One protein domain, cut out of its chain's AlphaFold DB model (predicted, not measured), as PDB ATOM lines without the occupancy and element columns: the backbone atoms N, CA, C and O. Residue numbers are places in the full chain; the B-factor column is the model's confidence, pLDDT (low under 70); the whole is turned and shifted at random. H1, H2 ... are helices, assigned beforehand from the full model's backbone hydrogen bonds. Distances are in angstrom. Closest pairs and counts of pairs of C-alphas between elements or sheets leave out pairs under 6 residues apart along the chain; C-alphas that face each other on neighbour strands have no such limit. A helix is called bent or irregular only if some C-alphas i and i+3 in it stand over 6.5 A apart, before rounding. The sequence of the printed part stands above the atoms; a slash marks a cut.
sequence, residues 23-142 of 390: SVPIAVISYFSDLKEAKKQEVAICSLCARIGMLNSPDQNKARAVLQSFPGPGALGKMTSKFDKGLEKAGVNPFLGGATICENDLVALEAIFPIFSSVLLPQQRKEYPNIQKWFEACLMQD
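This is residues 23 to 142 of the 390 residues of the protein "Hypothetical protein" of Aplanochytrium stocchinoi (UniProt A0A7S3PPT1). Four helices make a ring-like core, in which H4 and H5 stay apart while H1 packs on both from one side and H7 crosses both from the other. H2 and H3, a crossed pair, pack at one end of the long axis, and the loop of residues 91 to 102 lies at the other. The printed part has 120 residues with seven named helices, H1 to H7 in order, and no named strand; it is all helix. It is compact, with a radius of gyration of the C-alphas of 13.9 A and spans of 41 by 29 by 24 A.

H1, residues 24 to 38, touches H4, residues 75 to 90, at a shallow tilt of 31 degrees, opposite ways; the closest C-alphas, of Val 24 and Gly 86, are 5.8 A apart, and H4 touches with residues 79 to 86 alone. H1 also touches H5, residues 103 to 118, at a steep tilt of 52 degrees, the same way, closest at the C-alphas of Ser 33 and Ala 111, 5.0 A. H2, residues 40 to 51, touches H3, residues 58 to 68, at a steep tilt of 51 degrees, opposite ways, with the C-alphas of Glu 42 and Ala 63 closest at 4.7 A. H5 has a kink of 48 degrees near residue 112 and is irregular, with C-alphas 111 and 114 7.1 A apart; its residues 114 to 118 alone touch H2, closest at the C-alphas of Ser 118 and Cys 46, 5.5 A. H3 and H4 touch only at the corner, where the C-alphas of Gln 68 and Leu 76 are closest at 5.5 A. H7, residues 129 to 141, touches H4, closest at the C-alphas of Ile 131 and Asp 84, 5.3 A, and H5, closest at those of Phe 135 and Leu 109, 7.0 A. H6, residues 122 to 125, touches no helix. Every O i to N i+4 pair is within hydrogen-bond range in H2, H3, H4 and H7, against 10 of 11 in H1 and 10 of 12 in H5; H6 is too short for such a pair.

H1 begins at C-alpha 24, (-49.632, 24.048, 19.334), and is 21.4 A long. H4 is 22.5 A long, H5 22.8 A and H7 18.4 A. H7 ends at C-alpha 141, (-45.219, 12.488, -0.024).

The C-alphas of Pro 58 and Ala 99 are the two farthest apart, 41.6 A. The printed part has no cut, and the link from H4 to H5 is long. Confidence is low, under 70, at residues 23 to 26, 92 and 142.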
ATOM      1  N   SER A  23     -53.417  22.215  20.041       54.41
ATOM      2  CA  SER A  23     -53.433  23.701  19.986       54.41
ATOM      3  C   SER A  23     -52.089  24.343  19.584       54.41
ATOM      4  O   SER A  23     -52.011  25.535  19.281       54.41
ATOM      5  N   VAL A  24     -51.002  23.566  19.585       55.44
ATOM      6  CA  VAL A  24     -49.632  24.048  19.334       55.44
ATOM      7  C   VAL A  24     -49.334  24.331  17.851       55.44
ATOM      8  O   VAL A  24     -48.712  25.365  17.594       55.44
ATOM      9  N   PRO A  25     -49.779  23.511  16.875       64.62
ATOM     10  CA  PRO A  25     -49.485  23.744  15.459       64.62
ATOM     11  C   PRO A  25     -50.043  25.074  14.936       64.62
ATOM     12  O   PRO A  25     -49.337  25.799  14.249       64.62
ATOM     13  N   ILE A  26     -51.257  25.467  15.332       68.62
ATOM     14  CA  ILE A  26     -51.942  26.647  14.768       68.62
ATOM     15  C   ILE A  26     -51.215  27.956  15.104       68.62
ATOM     16  O   ILE A  26     -50.951  28.771  14.222       68.62
ATOM     17  N   ALA A  27     -50.844  28.157  16.373       70.12
ATOM     18  CA  ALA A  27     -50.142  29.372  16.798       70.12
ATOM     19  C   ALA A  27     -48.752  29.498  16.154       70.12
ATOM     20  O   ALA A  27     -48.256  30.599  15.929       70.12
ATOM     21  N   VAL A  28     -48.122  28.360  15.865       72.69
ATOM     22  CA  VAL A  28     -46.836  28.302  15.177       72.69
ATOM     23  C   VAL A  28     -46.992  28.626  13.693       72.69
ATOM     24  O   VAL A  28     -46.240  29.447  13.176       72.69
ATOM     25  N   ILE A  29     -47.967  28.012  13.021       76.44
ATOM     26  CA  ILE A  29     -48.246  28.248  11.600       76.44
ATOM     27  C   ILE A  29     -48.578  29.725  11.375       76.44
ATOM     28  O   ILE A  29     -47.992  30.344  10.491       76.44
ATOM     29  N   SER A  30     -49.423  30.315  12.231       78.81
ATOM     30  CA  SER A  30     -49.733  31.752  12.195       78.81
ATOM     31  C   SER A  30     -48.467  32.599  12.275       78.81
ATOM     32  O   SER A  30     -48.255  33.455  11.429       78.81
ATOM     33  N   TYR A  31     -47.578  32.316  13.231       81.25
ATOM     34  CA  TYR A  31     -46.336  33.072  13.383       81.25
ATOM     35  C   TYR A  31     -45.430  32.998  12.150       81.25
ATOM     36  O   TYR A  31     -44.854  34.009  11.752       81.25
ATOM     37  N   PHE A  32     -45.281  31.821  11.538       81.56
ATOM     38  CA  PHE A  32     -44.454  31.685  10.340       81.56
ATOM     39  C   PHE A  32     -45.075  32.378   9.126       81.56
ATOM     40  O   PHE A  32     -44.343  33.002   8.357       81.56
ATOM     41  N   SER A  33     -46.401  32.342   8.989       82.19
ATOM     42  CA  SER A  33     -47.124  33.115   7.975       82.19
ATOM     43  C   SER A  33     -46.961  34.623   8.187       82.19
ATOM     44  O   SER A  33     -46.620  35.338   7.248       82.19
ATOM     45  N   ASP A  34     -47.095  35.098   9.427       80.19
ATOM     46  CA  ASP A  34     -46.917  36.509   9.777       80.19
ATOM     47  C   ASP A  34     -45.474  36.966   9.528       80.19
ATOM     48  O   ASP A  34     -45.246  38.041   8.979       80.19
ATOM     49  N   LEU A  35     -44.482  36.137   9.871       79.06
ATOM     50  CA  LEU A  35     -43.073  36.400   9.575       79.06
ATOM     51  C   LEU A  35     -42.825  36.461   8.059       79.06
ATOM     52  O   LEU A  35     -42.112  37.350   7.594       79.06
ATOM     53  N   LYS A  36     -43.417  35.536   7.291       80.25
ATOM     54  CA  LYS A  36     -43.311  35.485   5.826       80.25
ATOM     55  C   LYS A  36     -43.877  36.746   5.180       80.25
ATOM     56  O   LYS A  36     -43.230  37.285   4.285       80.25
ATOM     57  N   GLU A  37     -45.023  37.240   5.639       83.56
ATOM     58  CA  GLU A  37     -45.631  38.455   5.089       83.56
ATOM     59  C   GLU A  37     -44.956  39.736   5.595       83.56
ATOM     60  O   GLU A  37     -44.581  40.595   4.796       83.56
ATOM     61  N   ALA A  38     -44.695  39.850   6.900       76.81
ATOM     62  CA  ALA A  38     -44.079  41.043   7.484       76.81
ATOM     63  C   ALA A  38     -42.627  41.264   7.025       76.81
ATOM     64  O   ALA A  38     -42.142  42.399   7.043       76.81
ATOM     65  N   LYS A  39     -41.922  40.192   6.640       89.00
ATOM     66  CA  LYS A  39     -40.517  40.202   6.190       89.00
ATOM     67  C   LYS A  39     -40.335  39.544   4.826       89.00
ATOM     68  O   LYS A  39     -39.342  38.862   4.558       89.00
ATOM     69  N   LYS A  40     -41.302  39.767   3.935       88.56
ATOM     70  CA  LYS A  40     -41.343  39.176   2.592       88.56
ATOM     71  C   LYS A  40     -40.070  39.421   1.784       88.56
ATOM     72  O   LYS A  40     -39.613  38.522   1.079       88.56
ATOM     73  N   GLN A  41     -39.473  40.608   1.902       89.19
ATOM     74  CA  GLN A  41     -38.244  40.952   1.190       89.19
ATOM     75  C   GLN A  41     -37.047  40.135   1.692       89.19
ATOM     76  O   GLN A  41     -36.323  39.552   0.889       89.19
ATOM     77  N   GLU A  42     -36.848  40.032   3.005       92.25
ATOM     78  CA  GLU A  42     -35.753  39.260   3.596       92.25
ATOM     79  C   GLU A  42     -35.909  37.760   3.339       92.25
ATOM     80  O   GLU A  42     -34.928  37.068   3.049       92.25
ATOM     81  N   VAL A  43     -37.146  37.258   3.382       86.56
ATOM     82  CA  VAL A  43     -37.463  35.879   2.996       86.56
ATOM     83  C   VAL A  43     -37.136  35.636   1.520       86.56
ATOM     84  O   VAL A  43     -36.523  34.616   1.189       86.56
ATOM     85  N   ALA A  44     -37.481  36.575   0.633       86.44
ATOM     86  CA  ALA A  44     -37.164  36.489  -0.791       86.44
ATOM     87  C   ALA A  44     -35.651  36.514  -1.050       86.44
ATOM     88  O   ALA A  44     -35.168  35.705  -1.841       86.44
ATOM     89  N   ILE A  45     -34.892  37.364  -0.348       86.19
ATOM     90  CA  ILE A  45     -33.423  37.416  -0.435       86.19
ATOM     91  C   ILE A  45     -32.817  36.078  -0.008       86.19
ATOM     92  O   ILE A  45     -32.044  35.486  -0.763       86.19
ATOM     93  N   CYS A  46     -33.203  35.553   1.160       84.31
ATOM     94  CA  CYS A  46     -32.701  34.267   1.642       84.31
ATOM     95  C   CYS A  46     -33.007  33.131   0.656       84.31
ATOM     96  O   CYS A  46     -32.122  32.323   0.362       84.31
ATOM     97  N   SER A  47     -34.229  33.108   0.114       82.56
ATOM     98  CA  SER A  47     -34.689  32.100  -0.849       82.56
ATOM     99  C   SER A  47     -33.980  32.211  -2.202       82.56
ATOM    100  O   SER A  47     -33.630  31.198  -2.804       82.56
ATOM    101  N   LEU A  48     -33.742  33.429  -2.697       82.31
ATOM    102  CA  LEU A  48     -33.015  33.662  -3.942       82.31
ATOM    103  C   LEU A  48     -31.559  33.221  -3.803       82.31
ATOM    104  O   LEU A  48     -31.101  32.424  -4.618       82.31
ATOM    105  N   CYS A  49     -30.866  33.676  -2.751       77.69
ATOM    106  CA  CYS A  49     -29.484  33.283  -2.465       77.69
ATOM    107  C   CYS A  49     -29.350  31.759  -2.355       77.69
ATOM    108  O   CYS A  49     -28.447  31.176  -2.950       77.69
ATOM    109  N   ALA A  50     -30.298  31.104  -1.681       72.69
ATOM    110  CA  ALA A  50     -30.386  29.650  -1.623       72.69
ATOM    111  C   ALA A  50     -30.497  28.996  -3.013       72.69
ATOM    112  O   ALA A  50     -29.750  28.064  -3.314       72.69
ATOM    113  N   ARG A  51     -31.400  29.487  -3.871       74.88
ATOM    114  CA  ARG A  51     -31.640  28.934  -5.218       74.88
ATOM    115  C   ARG A  51     -30.441  29.078  -6.152       74.88
ATOM    116  O   ARG A  51     -30.224  28.196  -6.974       74.88
ATOM    117  N   ILE A  52     -29.669  30.153  -6.016       76.44
ATOM    118  CA  ILE A  52     -28.458  30.395  -6.821       76.44
ATOM    119  C   ILE A  52     -27.183  29.824  -6.180       76.44
ATOM    120  O   ILE A  52     -26.085  30.113  -6.644       76.44
ATOM    121  N   GLY A  53     -27.302  29.048  -5.095       71.38
ATOM    122  CA  GLY A  53     -26.158  28.421  -4.424       71.38
ATOM    123  C   GLY A  53     -25.261  29.391  -3.645       71.38
ATOM    124  O   GLY A  53     -24.177  29.008  -3.208       71.38
ATOM    125  N   MET A  54     -25.697  30.634  -3.433       75.69
ATOM    126  CA  MET A  54     -24.983  31.602  -2.607       75.69
ATOM    127  C   MET A  54     -25.281  31.336  -1.131       75.69
ATOM    128  O   MET A  54     -26.344  31.681  -0.612       75.69
ATOM    129  N   LEU A  55     -24.316  30.714  -0.456       76.44
ATOM    130  CA  LEU A  55     -24.352  30.467   0.981       76.44
ATOM    131  C   LEU A  55     -23.534  31.526   1.721       76.44
ATOM    132  O   LEU A  55     -22.376  31.770   1.398       76.44
ATOM    133  N   ASN A  56     -24.133  32.106   2.757       81.56
ATOM    134  CA  ASN A  56     -23.531  33.077   3.671       81.56
ATOM    135  C   ASN A  56     -23.052  34.365   2.989       81.56
ATOM    136  O   ASN A  56     -22.074  34.967   3.435       81.56
ATOM    137  N   SER A  57     -23.739  34.808   1.930       85.44
ATOM    138  CA  SER A  57     -23.467  36.124   1.348       85.44
ATOM    139  C   SER A  57     -23.751  37.241   2.366       85.44
ATOM    140  O   SER A  57     -24.577  37.045   3.266       85.44
ATOM    141  N   PRO A  58     -23.114  38.422   2.243       89.06
ATOM    142  CA  PRO A  58     -23.386  39.554   3.130       89.06
ATOM    143  C   PRO A  58     -24.880  39.898   3.212       89.06
ATOM    144  O   PRO A  58     -25.419  40.046   4.310       89.06
ATOM    145  N   ASP A  59     -25.569  39.919   2.069       85.94
ATOM    146  CA  ASP A  59     -27.004  40.208   1.992       85.94
ATOM    147  C   ASP A  59     -27.856  39.108   2.628       85.94
ATOM    148  O   ASP A  59     -28.808  39.400   3.352       85.94
ATOM    149  N   GLN A  60     -27.489  37.839   2.427       86.88
ATOM    150  CA  GLN A  60     -28.183  36.716   3.052       86.88
ATOM    151  C   GLN A  60     -27.997  36.727   4.572       86.88
ATOM    152  O   GLN A  60     -28.953  36.498   5.306       86.88
ATOM    153  N   ASN A  61     -26.797  37.029   5.068       88.25
ATOM    154  CA  ASN A  61     -26.536  37.122   6.505       88.25
ATOM    155  C   ASN A  61     -27.297  38.294   7.135       88.25
ATOM    156  O   ASN A  61     -27.880  38.133   8.207       88.25
ATOM    157  N   LYS A  62     -27.363  39.442   6.447       90.62
ATOM    158  CA  LYS A  62     -28.167  40.593   6.873       90.62
ATOM    159  C   LYS A  62     -29.656  40.240   6.936       90.62
ATOM    160  O   LYS A  62     -30.295  40.496   7.954       90.62
ATOM    161  N   ALA A  63     -30.190  39.597   5.898       89.19
ATOM    162  CA  ALA A  63     -31.581  39.146   5.861       89.19
ATOM    163  C   ALA A  63     -31.885  38.121   6.970       89.19
ATOM    164  O   ALA A  63     -32.888  38.248   7.672       89.19
ATOM    165  N   ARG A  64     -30.995  37.146   7.202       89.06
ATOM    166  CA  ARG A  64     -31.132  36.178   8.305       89.06
ATOM    167  C   ARG A  64     -31.151  36.849   9.671       89.06
ATOM    168  O   ARG A  64     -31.984  36.482  10.490       89.06
ATOM    169  N   ALA A  65     -30.270  37.820   9.914       89.12
ATOM    170  CA  ALA A  65     -30.224  38.535  11.188       89.12
ATOM    171  C   ALA A  65     -31.557  39.244  11.479       89.12
ATOM    172  O   ALA A  65     -32.095  39.126  12.581       89.12
ATOM    173  N   VAL A  66     -32.138  39.899  10.468       88.12
ATOM    174  CA  VAL A  66     -33.467  40.522  10.573       88.12
ATOM    175  C   VAL A  66     -34.528  39.474  10.913       88.12
ATOM    176  O   VAL A  66     -35.251  39.642  11.892       88.12
ATOM    177  N   LEU A  67     -34.581  38.361  10.177       87.44
ATOM    178  CA  LEU A  67     -35.572  37.300  10.401       87.44
ATOM    179  C   LEU A  67     -35.436  36.630  11.780       87.44
ATOM    180  O   LEU A  67     -36.437  36.356  12.433       87.44
ATOM    181  N   GLN A  68     -34.209  36.409  12.258       86.50
ATOM    182  CA  GLN A  68     -33.940  35.827  13.580       86.50
ATOM    183  C   GLN A  68     -34.329  36.758  14.738       86.50
ATOM    184  O   GLN A  68     -34.625  36.288  15.841       86.50
ATOM    185  N   SER A  69     -34.328  38.069  14.491       84.75
ATOM    186  CA  SER A  69     -34.684  39.104  15.463       84.75
ATOM    187  C   SER A  69     -36.170  39.479  15.486       84.75
ATOM    188  O   SER A  69     -36.553  40.297  16.316       84.75
ATOM    189  N   PHE A  70     -37.016  38.922  14.610       80.88
ATOM    190  CA  PHE A  70     -38.423  39.323  14.502       80.88
ATOM    191  C   PHE A  70     -39.379  38.410  15.294       80.88
ATOM    192  O   PHE A  70     -39.261  37.187  15.208       80.88
ATOM    193  N   PRO A  71     -40.393  38.952  16.005       80.19
ATOM    194  CA  PRO A  71     -40.620  40.365  16.344       80.19
ATOM    195  C   PRO A  71     -39.725  40.866  17.491       80.19
ATOM    196  O   PRO A  71     -39.774  42.036  17.850       80.19
ATOM    197  N   GLY A  72     -38.922  39.983  18.083       83.31
ATOM    198  CA  GLY A  72     -37.894  40.334  19.052       83.31
ATOM    199  C   GLY A  72     -36.775  39.286  19.072       83.31
ATOM    200  O   GLY A  72     -36.924  38.206  18.483       83.31
ATOM    201  N   PRO A  73     -35.655  39.566  19.759       77.00
ATOM    202  CA  PRO A  73     -34.510  38.665  19.814       77.00
ATOM    203  C   PRO A  73     -34.896  37.244  20.248       77.00
ATOM    204  O   PRO A  73     -35.526  37.033  21.288       77.00
ATOM    205  N   GLY A  74     -34.522  36.253  19.434       84.44
ATOM    206  CA  GLY A  74     -34.738  34.834  19.726       84.44
ATOM    207  C   GLY A  74     -36.181  34.343  19.560       84.44
ATOM    208  O   GLY A  74     -36.460  33.188  19.884       84.44
ATOM    209  N   ALA A  75     -37.102  35.170  19.055       84.06
ATOM    210  CA  ALA A  75     -38.487  34.759  18.834       84.06
ATOM    211  C   ALA A  75     -38.593  33.599  17.833       84.06
ATOM    212  O   ALA A  75     -39.298  32.628  18.112       84.06
ATOM    213  N   LEU A  76     -37.809  33.633  16.748       86.12
ATOM    214  CA  LEU A  76     -37.754  32.539  15.780       86.12
ATOM    215  C   LEU A  76     -37.333  31.223  16.449       86.12
ATOM    216  O   LEU A  76     -38.014  30.214  16.306       86.12
ATOM    217  N   GLY A  77     -36.260  31.235  17.247       87.69
ATOM    218  CA  GLY A  77     -35.792  30.043  17.964       87.69
ATOM    219  C   GLY A  77     -36.832  29.489  18.945       87.69
ATOM    220  O   GLY A  77     -37.038  28.276  19.010       87.69
ATOM    221  N   LYS A  78     -37.549  30.365  19.666       87.75
ATOM    222  CA  LYS A  78     -38.645  29.965  20.566       87.75
ATOM    223  C   LYS A  78     -39.799  29.312  19.807       87.75
ATOM    224  O   LYS A  78     -40.312  28.290  20.257       87.75
ATOM    225  N   MET A  79     -40.196  29.879  18.669       86.56
ATOM    226  CA  MET A  79     -41.308  29.363  17.866       86.56
ATOM    227  C   MET A  79     -40.957  28.052  17.168       86.56
ATOM    228  O   MET A  79     -41.747  27.111  17.230       86.56
ATOM    229  N   THR A  80     -39.746  27.935  16.621       87.56
ATOM    230  CA  THR A  80     -39.229  26.674  16.077       87.56
ATOM    231  C   THR A  80     -39.141  25.606  17.172       87.56
ATOM    232  O   THR A  80     -39.663  24.513  17.000       87.56
ATOM    233  N   SER A  81     -38.608  25.922  18.357       89.19
ATOM    234  CA  SER A  81     -38.573  24.969  19.481       89.19
ATOM    235  C   SER A  81     -39.973  24.538  19.938       89.19
ATOM    236  O   SER A  81     -40.202  23.367  20.244       89.19
ATOM    237  N   LYS A  82     -40.933  25.469  19.971       87.56
ATOM    238  CA  LYS A  82     -42.329  25.170  20.310       87.56
ATOM    239  C   LYS A  82     -42.965  24.234  19.281       87.56
ATOM    240  O   LYS A  82     -43.707  23.339  19.681       87.56
ATOM    241  N   PHE A  83     -42.674  24.425  17.995       87.31
ATOM    242  CA  PHE A  83     -43.160  23.541  16.939       87.31
ATOM    243  C   PHE A  83     -42.563  22.144  17.044       87.31
ATOM    244  O   PHE A  83     -43.307  21.170  17.027       87.31
ATOM    245  N   ASP A  84     -41.248  22.054  17.245       89.69
ATOM    246  CA  ASP A  84     -40.540  20.781  17.369       89.69
ATOM    247  C   ASP A  84     -41.091  19.935  18.526       89.69
ATOM    248  O   ASP A  84     -41.462  18.780  18.331       89.69
ATOM    249  N   LYS A  85     -41.289  20.550  19.699       86.50
ATOM    250  CA  LYS A  85     -41.946  19.909  20.853       86.50
ATOM    251  C   LYS A  85     -43.417  19.576  20.600       86.50
ATOM    252  O   LYS A  85     -43.964  18.666  21.213       86.50
ATOM    253  N   GLY A  86     -44.091  20.356  19.755       84.31
ATOM    254  CA  GLY A  86     -45.460  20.079  19.326       84.31
ATOM    255  C   GLY A  86     -45.535  18.795  18.505       84.31
ATOM    256  O   GLY A  86     -46.384  17.953  18.782       84.31
ATOM    257  N   LEU A  87     -44.607  18.628  17.560       84.25
ATOM    258  CA  LEU A  87     -44.467  17.416  16.752       84.25
ATOM    259  C   LEU A  87     -44.059  16.209  17.604       84.25
ATOM    260  O   LEU A  87     -44.640  15.144  17.452       84.25
ATOM    261  N   GLU A  88     -43.141  16.382  18.560       84.44
ATOM    262  CA  GLU A  88     -42.772  15.326  19.515       84.44
ATOM    263  C   GLU A  88     -43.995  14.796  20.284       84.44
ATOM    264  O   GLU A  88     -44.199  13.588  20.401       84.44
ATOM    265  N   LYS A  89     -44.856  15.702  20.767       79.62
ATOM    266  CA  LYS A  89     -46.088  15.345  21.488       79.62
ATOM    267  C   LYS A  89     -47.151  14.698  20.604       79.62
ATOM    268  O   LYS A  89     -47.964  13.940  21.126       79.62
ATOM    269  N   ALA A  90     -47.161  14.993  19.304       71.38
ATOM    270  CA  ALA A  90     -48.076  14.367  18.349       71.38
ATOM    271  C   ALA A  90     -47.762  12.871  18.118       71.38
ATOM    272  O   ALA A  90     -48.590  12.142  17.567       71.38
ATOM    273  N   GLY A  91     -46.609  12.390  18.600       71.19
ATOM    274  CA  GLY A  91     -46.257  10.975  18.641       71.19
ATOM    275  C   GLY A  91     -45.632  10.460  17.343       71.19
ATOM    276  O   GLY A  91     -44.953  11.184  16.627       71.19
ATOM    277  N   VAL A  92     -45.831   9.168  17.058       68.00
ATOM    278  CA  VAL A  92     -45.147   8.426  15.971       68.00
ATOM    279  C   VAL A  92     -45.661   8.801  14.571       68.00
ATOM    280  O   VAL A  92     -45.125   8.346  13.561       68.00
ATOM    281  N   ASN A  93     -46.709   9.617  14.491       78.19
ATOM    282  CA  ASN A  93     -47.311   9.981  13.220       78.19
ATOM    283  C   ASN A  93     -46.382  10.915  12.426       78.19
ATOM    284  O   ASN A  93     -45.949  11.938  12.957       78.19
ATOM    285  N   PRO A  94     -46.085  10.597  11.153       80.62
ATOM    286  CA  PRO A  94     -45.210  11.423  10.324       80.62
ATOM    287  C   PRO A  94     -45.828  12.776   9.938       80.62
ATOM    288  O   PRO A  94     -45.098  13.649   9.474       80.62
ATOM    289  N   PHE A  95     -47.139  12.957  10.137       85.62
ATOM    290  CA  PHE A  95     -47.908  14.130   9.721       85.62
ATOM    291  C   PHE A  95     -48.811  14.657  10.840       85.62
ATOM    292  O   PHE A  95     -49.213  13.916  11.740       85.62
ATOM    293  N   LEU A  96     -49.194  15.933  10.745       82.81
ATOM    294  CA  LEU A  96     -50.098  16.605  11.683       82.81
ATOM    295  C   LEU A  96     -51.478  15.933  11.735       82.81
ATOM    296  O   LEU A  96     -52.121  15.934  12.784       82.81
ATOM    297  N   GLY A  97     -51.929  15.361  10.613       77.19
ATOM    298  CA  GLY A  97     -53.195  14.634  10.498       77.19
ATOM    299  C   GLY A  97     -53.131  13.127  10.776       77.19
ATOM    300  O   GLY A  97     -54.163  12.468  10.668       77.19
ATOM    301  N   GLY A  98     -51.963  12.558  11.101       82.81
ATOM    302  CA  GLY A  98     -51.797  11.117  11.325       82.81
ATOM    303  C   GLY A  98     -50.854  10.439  10.324       82.81
ATOM    304  O   GLY A  98     -49.724  10.876  10.123       82.81
ATOM    305  N   ALA A  99     -51.294   9.328   9.723       83.00
ATOM    306  CA  ALA A  99     -50.449   8.477   8.873       83.00
ATOM    307  C   ALA A  99     -50.250   9.001   7.435       83.00
ATOM    308  O   ALA A  99     -49.323   8.577   6.745       83.00
ATOM    309  N   THR A 100     -51.106   9.917   6.981       84.12
ATOM    310  CA  THR A 100     -51.075  10.499   5.631       84.12
ATOM    311  C   THR A 100     -51.007  12.015   5.701       84.12
ATOM    312  O   THR A 100     -51.620  12.607   6.591       84.12
ATOM    313  N   ILE A 101     -50.321  12.632   4.737       85.31
ATOM    314  CA  ILE A 101     -50.284  14.089   4.597       85.31
ATOM    315  C   ILE A 101     -51.707  14.661   4.502       85.31
ATOM    316  O   ILE A 101     -52.535  14.155   3.739       85.31
ATOM    317  N   CYS A 102     -52.006  15.700   5.282       82.50
ATOM    318  CA  CYS A 102     -53.292  16.390   5.231       82.50
ATOM    319  C   CYS A 102     -53.129  17.870   4.858       82.50
ATOM    320  O   CYS A 102     -52.020  18.377   4.686       82.50
ATOM    321  N   GLU A 103     -54.243  18.588   4.717       81.75
ATOM    322  CA  GLU A 103     -54.233  20.015   4.368       81.75
ATOM    323  C   GLU A 103     -53.436  20.859   5.374       81.75
ATOM    324  O   GLU A 103     -52.699  21.764   4.987       81.75
ATOM    325  N   ASN A 104     -53.481  20.495   6.657       80.38
ATOM    326  CA  ASN A 104     -52.730  21.193   7.701       80.38
ATOM    327  C   ASN A 104     -51.222  21.057   7.518       80.38
ATOM    328  O   ASN A 104     -50.491  22.011   7.779       80.38
ATOM    329  N   ASP A 105     -50.752  19.894   7.058       84.69
ATOM    330  CA  ASP A 105     -49.344  19.689   6.734       84.69
ATOM    331  C   ASP A 105     -48.917  20.569   5.569       84.69
ATOM    332  O   ASP A 105     -47.859  21.184   5.640       84.69
ATOM    333  N   LEU A 106     -49.745  20.680   4.527       83.75
ATOM    334  CA  LEU A 106     -49.444  21.508   3.359       83.75
ATOM    335  C   LEU A 106     -49.348  22.989   3.733       83.75
ATOM    336  O   LEU A 106     -48.395  23.663   3.342       83.75
ATOM    337  N   VAL A 107     -50.287  23.483   4.541       82.38
ATOM    338  CA  VAL A 107     -50.288  24.881   4.990       82.38
ATOM    339  C   VAL A 107     -49.113  25.159   5.926       82.38
ATOM    340  O   VAL A 107     -48.412  26.163   5.775       82.38
ATOM    341  N   ALA A 108     -48.850  24.254   6.871       84.44
ATOM    342  CA  ALA A 108     -47.696  24.365   7.754       84.44
ATOM    343  C   ALA A 108     -46.386  24.337   6.964       84.44
ATOM    344  O   ALA A 108     -45.483  25.128   7.241       84.44
ATOM    345  N   LEU A 109     -46.289  23.459   5.964       86.06
ATOM    346  CA  LEU A 109     -45.124  23.347   5.104       86.06
ATOM    347  C   LEU A 109     -44.915  24.643   4.326       86.06
ATOM    348  O   LEU A 109     -43.804  25.157   4.322       86.06
ATOM    349  N   GLU A 110     -45.957  25.224   3.734       84.25
ATOM    350  CA  GLU A 110     -45.843  26.469   2.970       84.25
ATOM    351  C   GLU A 110     -45.386  27.670   3.823       84.25
ATOM    352  O   GLU A 110     -44.625  28.527   3.353       84.25
ATOM    353  N   ALA A 111     -45.830  27.731   5.081       83.62
ATOM    354  CA  ALA A 111     -45.436  28.774   6.026       83.62
ATOM    355  C   ALA A 111     -43.989  28.585   6.511       83.62
ATOM    356  O   ALA A 111     -43.198  29.530   6.546       83.62
ATOM    357  N   ILE A 112     -43.620  27.350   6.859       85.44
ATOM    358  CA  ILE A 112     -42.325  27.023   7.466       85.44
ATOM    359  C   ILE A 112     -41.214  26.930   6.425       85.44
ATOM    360  O   ILE A 112     -40.066  27.256   6.728       85.44
ATOM    361  N   PHE A 113     -41.531  26.518   5.197       85.81
ATOM    362  CA  PHE A 113     -40.553  26.193   4.165       85.81
ATOM    363  C   PHE A 113     -39.503  27.287   3.948       85.81
ATOM    364  O   PHE A 113     -38.315  26.968   4.047       85.81
ATOM    365  N   PRO A 114     -39.848  28.566   3.704       80.31
ATOM    366  CA  PRO A 114     -38.838  29.589   3.439       80.31
ATOM    367  C   PRO A 114     -37.909  29.808   4.637       80.31
ATOM    368  O   PRO A 114     -36.712  30.038   4.480       80.31
ATOM    369  N   ILE A 115     -38.444  29.669   5.848       82.69
ATOM    370  CA  ILE A 115     -37.710  29.898   7.087       82.69
ATOM    371  C   ILE A 115     -36.798  28.709   7.403       82.69
ATOM    372  O   ILE A 115     -35.587  28.858   7.555       82.69
ATOM    373  N   PHE A 116     -37.346  27.500   7.418       84.81
ATOM    374  CA  PHE A 116     -36.590  26.300   7.753       84.81
ATOM    375  C   PHE A 116     -35.575  25.925   6.662       84.81
ATOM    376  O   PHE A 116     -34.467  25.498   6.972       84.81
ATOM    377  N   SER A 117     -35.898  26.134   5.381       80.94
ATOM    378  CA  SER A 117     -34.985  25.791   4.278       80.94
ATOM    379  C   SER A 117     -33.893  26.831   4.027       80.94
ATOM    380  O   SER A 117     -32.777  26.444   3.684       80.94
ATOM    381  N   SER A 118     -34.206  28.127   4.168       76.88
ATOM    382  CA  SER A 118     -33.356  29.214   3.657       76.88
ATOM    383  C   SER A 118     -32.781  30.117   4.754       76.88
ATOM    384  O   SER A 118     -31.754  30.770   4.535       76.88
ATOM    385  N   VAL A 119     -33.398  30.143   5.942       81.12
ATOM    386  CA  VAL A 119     -32.954  30.972   7.077       81.12
ATOM    387  C   VAL A 119     -32.121  30.161   8.065       81.12
ATOM    388  O   VAL A 119     -31.063  30.633   8.479       81.12
ATOM    389  N   LEU A 120     -32.559  28.949   8.421       84.38
ATOM    390  CA  LEU A 120     -31.818  28.085   9.345       84.38
ATOM    391  C   LEU A 120     -30.674  27.349   8.642       84.38
ATOM    392  O   LEU A 120     -30.861  26.682   7.622       84.38
ATOM    393  N   LEU A 121     -29.478  27.441   9.222       83.25
ATOM    394  CA  LEU A 121     -28.309  26.699   8.759       83.25
ATOM    395  C   LEU A 121     -28.455  25.197   9.051       83.25
ATOM    396  O   LEU A 121     -29.120  24.823  10.021       83.25
ATOM    397  N   PRO A 122     -27.772  24.317   8.293       82.56
ATOM    398  CA  PRO A 122     -27.813  22.876   8.535       82.56
ATOM    399  C   PRO A 122     -27.485  22.477   9.978       82.56
ATOM    400  O   PRO A 122     -28.083  21.545  10.502       82.56
ATOM    401  N   GLN A 123     -26.560  23.184  10.635       84.12
ATOM    402  CA  GLN A 123     -26.204  22.951  12.036       84.12
ATOM    403  C   GLN A 123     -27.359  23.297  12.982       84.12
ATOM    404  O   GLN A 123     -27.638  22.525  13.888       84.12
ATOM    405  N   GLN A 124     -28.068  24.398  12.723       86.06
ATOM    406  CA  GLN A 124     -29.201  24.847  13.536       86.06
ATOM    407  C   GLN A 124     -30.417  23.935  13.356       86.06
ATOM    408  O   GLN A 124     -31.138  23.665  14.306       86.06
ATOM    409  N   ARG A 125     -30.640  23.394  12.151       88.31
ATOM    410  CA  ARG A 125     -31.737  22.438  11.918       88.31
ATOM    411  C   ARG A 125     -31.586  21.145  12.712       88.31
ATOM    412  O   ARG A 125     -32.588  20.549  13.083       88.31
ATOM    413  N   LYS A 126     -30.350  20.729  13.017       88.50
ATOM    414  CA  LYS A 126     -30.094  19.553  13.866       88.50
ATOM    415  C   LYS A 126     -30.615  19.725  15.294       88.50
ATOM    416  O   LYS A 126     -30.824  18.723  15.967       88.50
ATOM    417  N   GLU A 127     -30.846  20.959  15.740       92.56
ATOM    418  CA  GLU A 127     -31.462  21.258  17.037       92.56
ATOM    419  C   GLU A 127     -32.978  20.977  17.046       92.56
ATOM    420  O   GLU A 127     -33.584  20.961  18.114       92.56
ATOM    421  N   TYR A 128     -33.585  20.726  15.875       92.56
ATOM    422  CA  TYR A 128     -35.024  20.512  15.692       92.56
ATOM    423  C   TYR A 128     -35.313  19.220  14.897       92.56
ATOM    424  O   TYR A 128     -35.760  19.263  13.742       92.56
ATOM    425  N   PRO A 129     -35.007  18.043  15.472       92.62
ATOM    426  CA  PRO A 129     -35.070  16.767  14.765       92.62
ATOM    427  C   PRO A 129     -36.492  16.347  14.377       92.62
ATOM    428  O   PRO A 129     -36.656  15.620  13.398       92.62
ATOM    429  N   ASN A 130     -37.520  16.779  15.112       90.38
ATOM    430  CA  ASN A 130     -38.905  16.417  14.817       90.38
ATOM    431  C   ASN A 130     -39.436  17.237  13.643       90.38
ATOM    432  O   ASN A 130     -40.057  16.673  12.743       90.38
ATOM    433  N   ILE A 131     -39.105  18.533  13.589       91.00
ATOM    434  CA  ILE A 131     -39.387  19.365  12.409       91.00
ATOM    435  C   ILE A 131     -38.671  18.803  11.193       91.00
ATOM    436  O   ILE A 131     -39.296  18.670  10.150       91.00
ATOM    437  N   GLN A 132     -37.389  18.443  11.319       90.75
ATOM    438  CA  GLN A 132     -36.616  17.888  10.209       90.75
ATOM    439  C   GLN A 132     -37.283  16.626   9.634       90.75
ATOM    440  O   GLN A 132     -37.512  16.560   8.430       90.75
ATOM    441  N   LYS A 133     -37.659  15.668  10.494       90.44
ATOM    442  CA  LYS A 133     -38.344  14.431  10.082       90.44
ATOM    443  C   LYS A 133     -39.695  14.699   9.417       90.44
ATOM    444  O   LYS A 133     -39.961  14.155   8.350       90.44
ATOM    445  N   TRP A 134     -40.535  15.531  10.035       90.94
ATOM    446  CA  TRP A 134     -41.844  15.908   9.490       90.94
ATOM    447  C   TRP A 134     -41.701  16.607   8.131       90.94
ATOM    448  O   TRP A 134     -42.369  16.256   7.163       90.94
ATOM    449  N   PHE A 135     -40.768  17.551   8.030       89.44
ATOM    450  CA  PHE A 135     -40.510  18.321   6.819       89.44
ATOM    451  C   PHE A 135     -40.056  17.428   5.657       89.44
ATOM    452  O   PHE A 135     -40.570  17.546   4.545       89.44
ATOM    453  N   GLU A 136     -39.135  16.496   5.914       87.69
ATOM    454  CA  GLU A 136     -38.700  15.491   4.938       87.69
ATOM    455  C   GLU A 136     -39.848  14.564   4.518       87.69
ATOM    456  O   GLU A 136     -40.025  14.311   3.325       87.69
ATOM    457  N   ALA A 137     -40.662  14.095   5.472       88.56
ATOM    458  CA  ALA A 137     -41.820  13.250   5.189       88.56
ATOM    459  C   ALA A 137     -42.840  13.962   4.284       88.56
ATOM    460  O   ALA A 137     -43.311  13.372   3.307       88.56
ATOM    461  N   CYS A 138     -43.129  15.238   4.556       86.88
ATOM    462  CA  CYS A 138     -44.012  16.067   3.734       86.88
ATOM    463  C   CYS A 138     -43.478  16.234   2.305       86.88
ATOM    464  O   CYS A 138     -44.223  16.045   1.343       86.88
ATOM    465  N   LEU A 139     -42.180  16.521   2.147       83.81
ATOM    466  CA  LEU A 139     -41.557  16.668   0.826       83.81
ATOM    467  C   LEU A 139     -41.520  15.357   0.027       83.81
ATOM    468  O   LEU A 139     -41.638  15.387  -1.195       83.81
ATOM    469  N   MET A 140     -41.368  14.206   0.690       82.62
ATOM    470  CA  MET A 140     -41.378  12.899   0.023       82.62
ATOM    471  C   MET A 140     -42.782  12.456  -0.421       82.62
ATOM    472  O   MET A 140     -42.905  11.733  -1.415       82.62
ATOM    473  N   GLN A 141     -43.835  12.849   0.307       78.56
ATOM    474  CA  GLN A 141     -45.219  12.488  -0.024       78.56
ATOM    475  C   GLN A 141     -45.925  13.456  -0.982       78.56
ATOM    476  O   GLN A 141     -46.876  13.016  -1.629       78.56
ATOM    477  N   ASP A 142     -45.462  14.702  -1.158       69.44
ATOM    478  CA  ASP A 142     -45.991  15.634  -2.177       69.44
ATOM    479  C   ASP A 142     -45.553  15.244  -3.610       69.44
ATOM    480  O   ASP A 142     -44.920  15.998  -4.350       69.44
TER     481      ASP A 142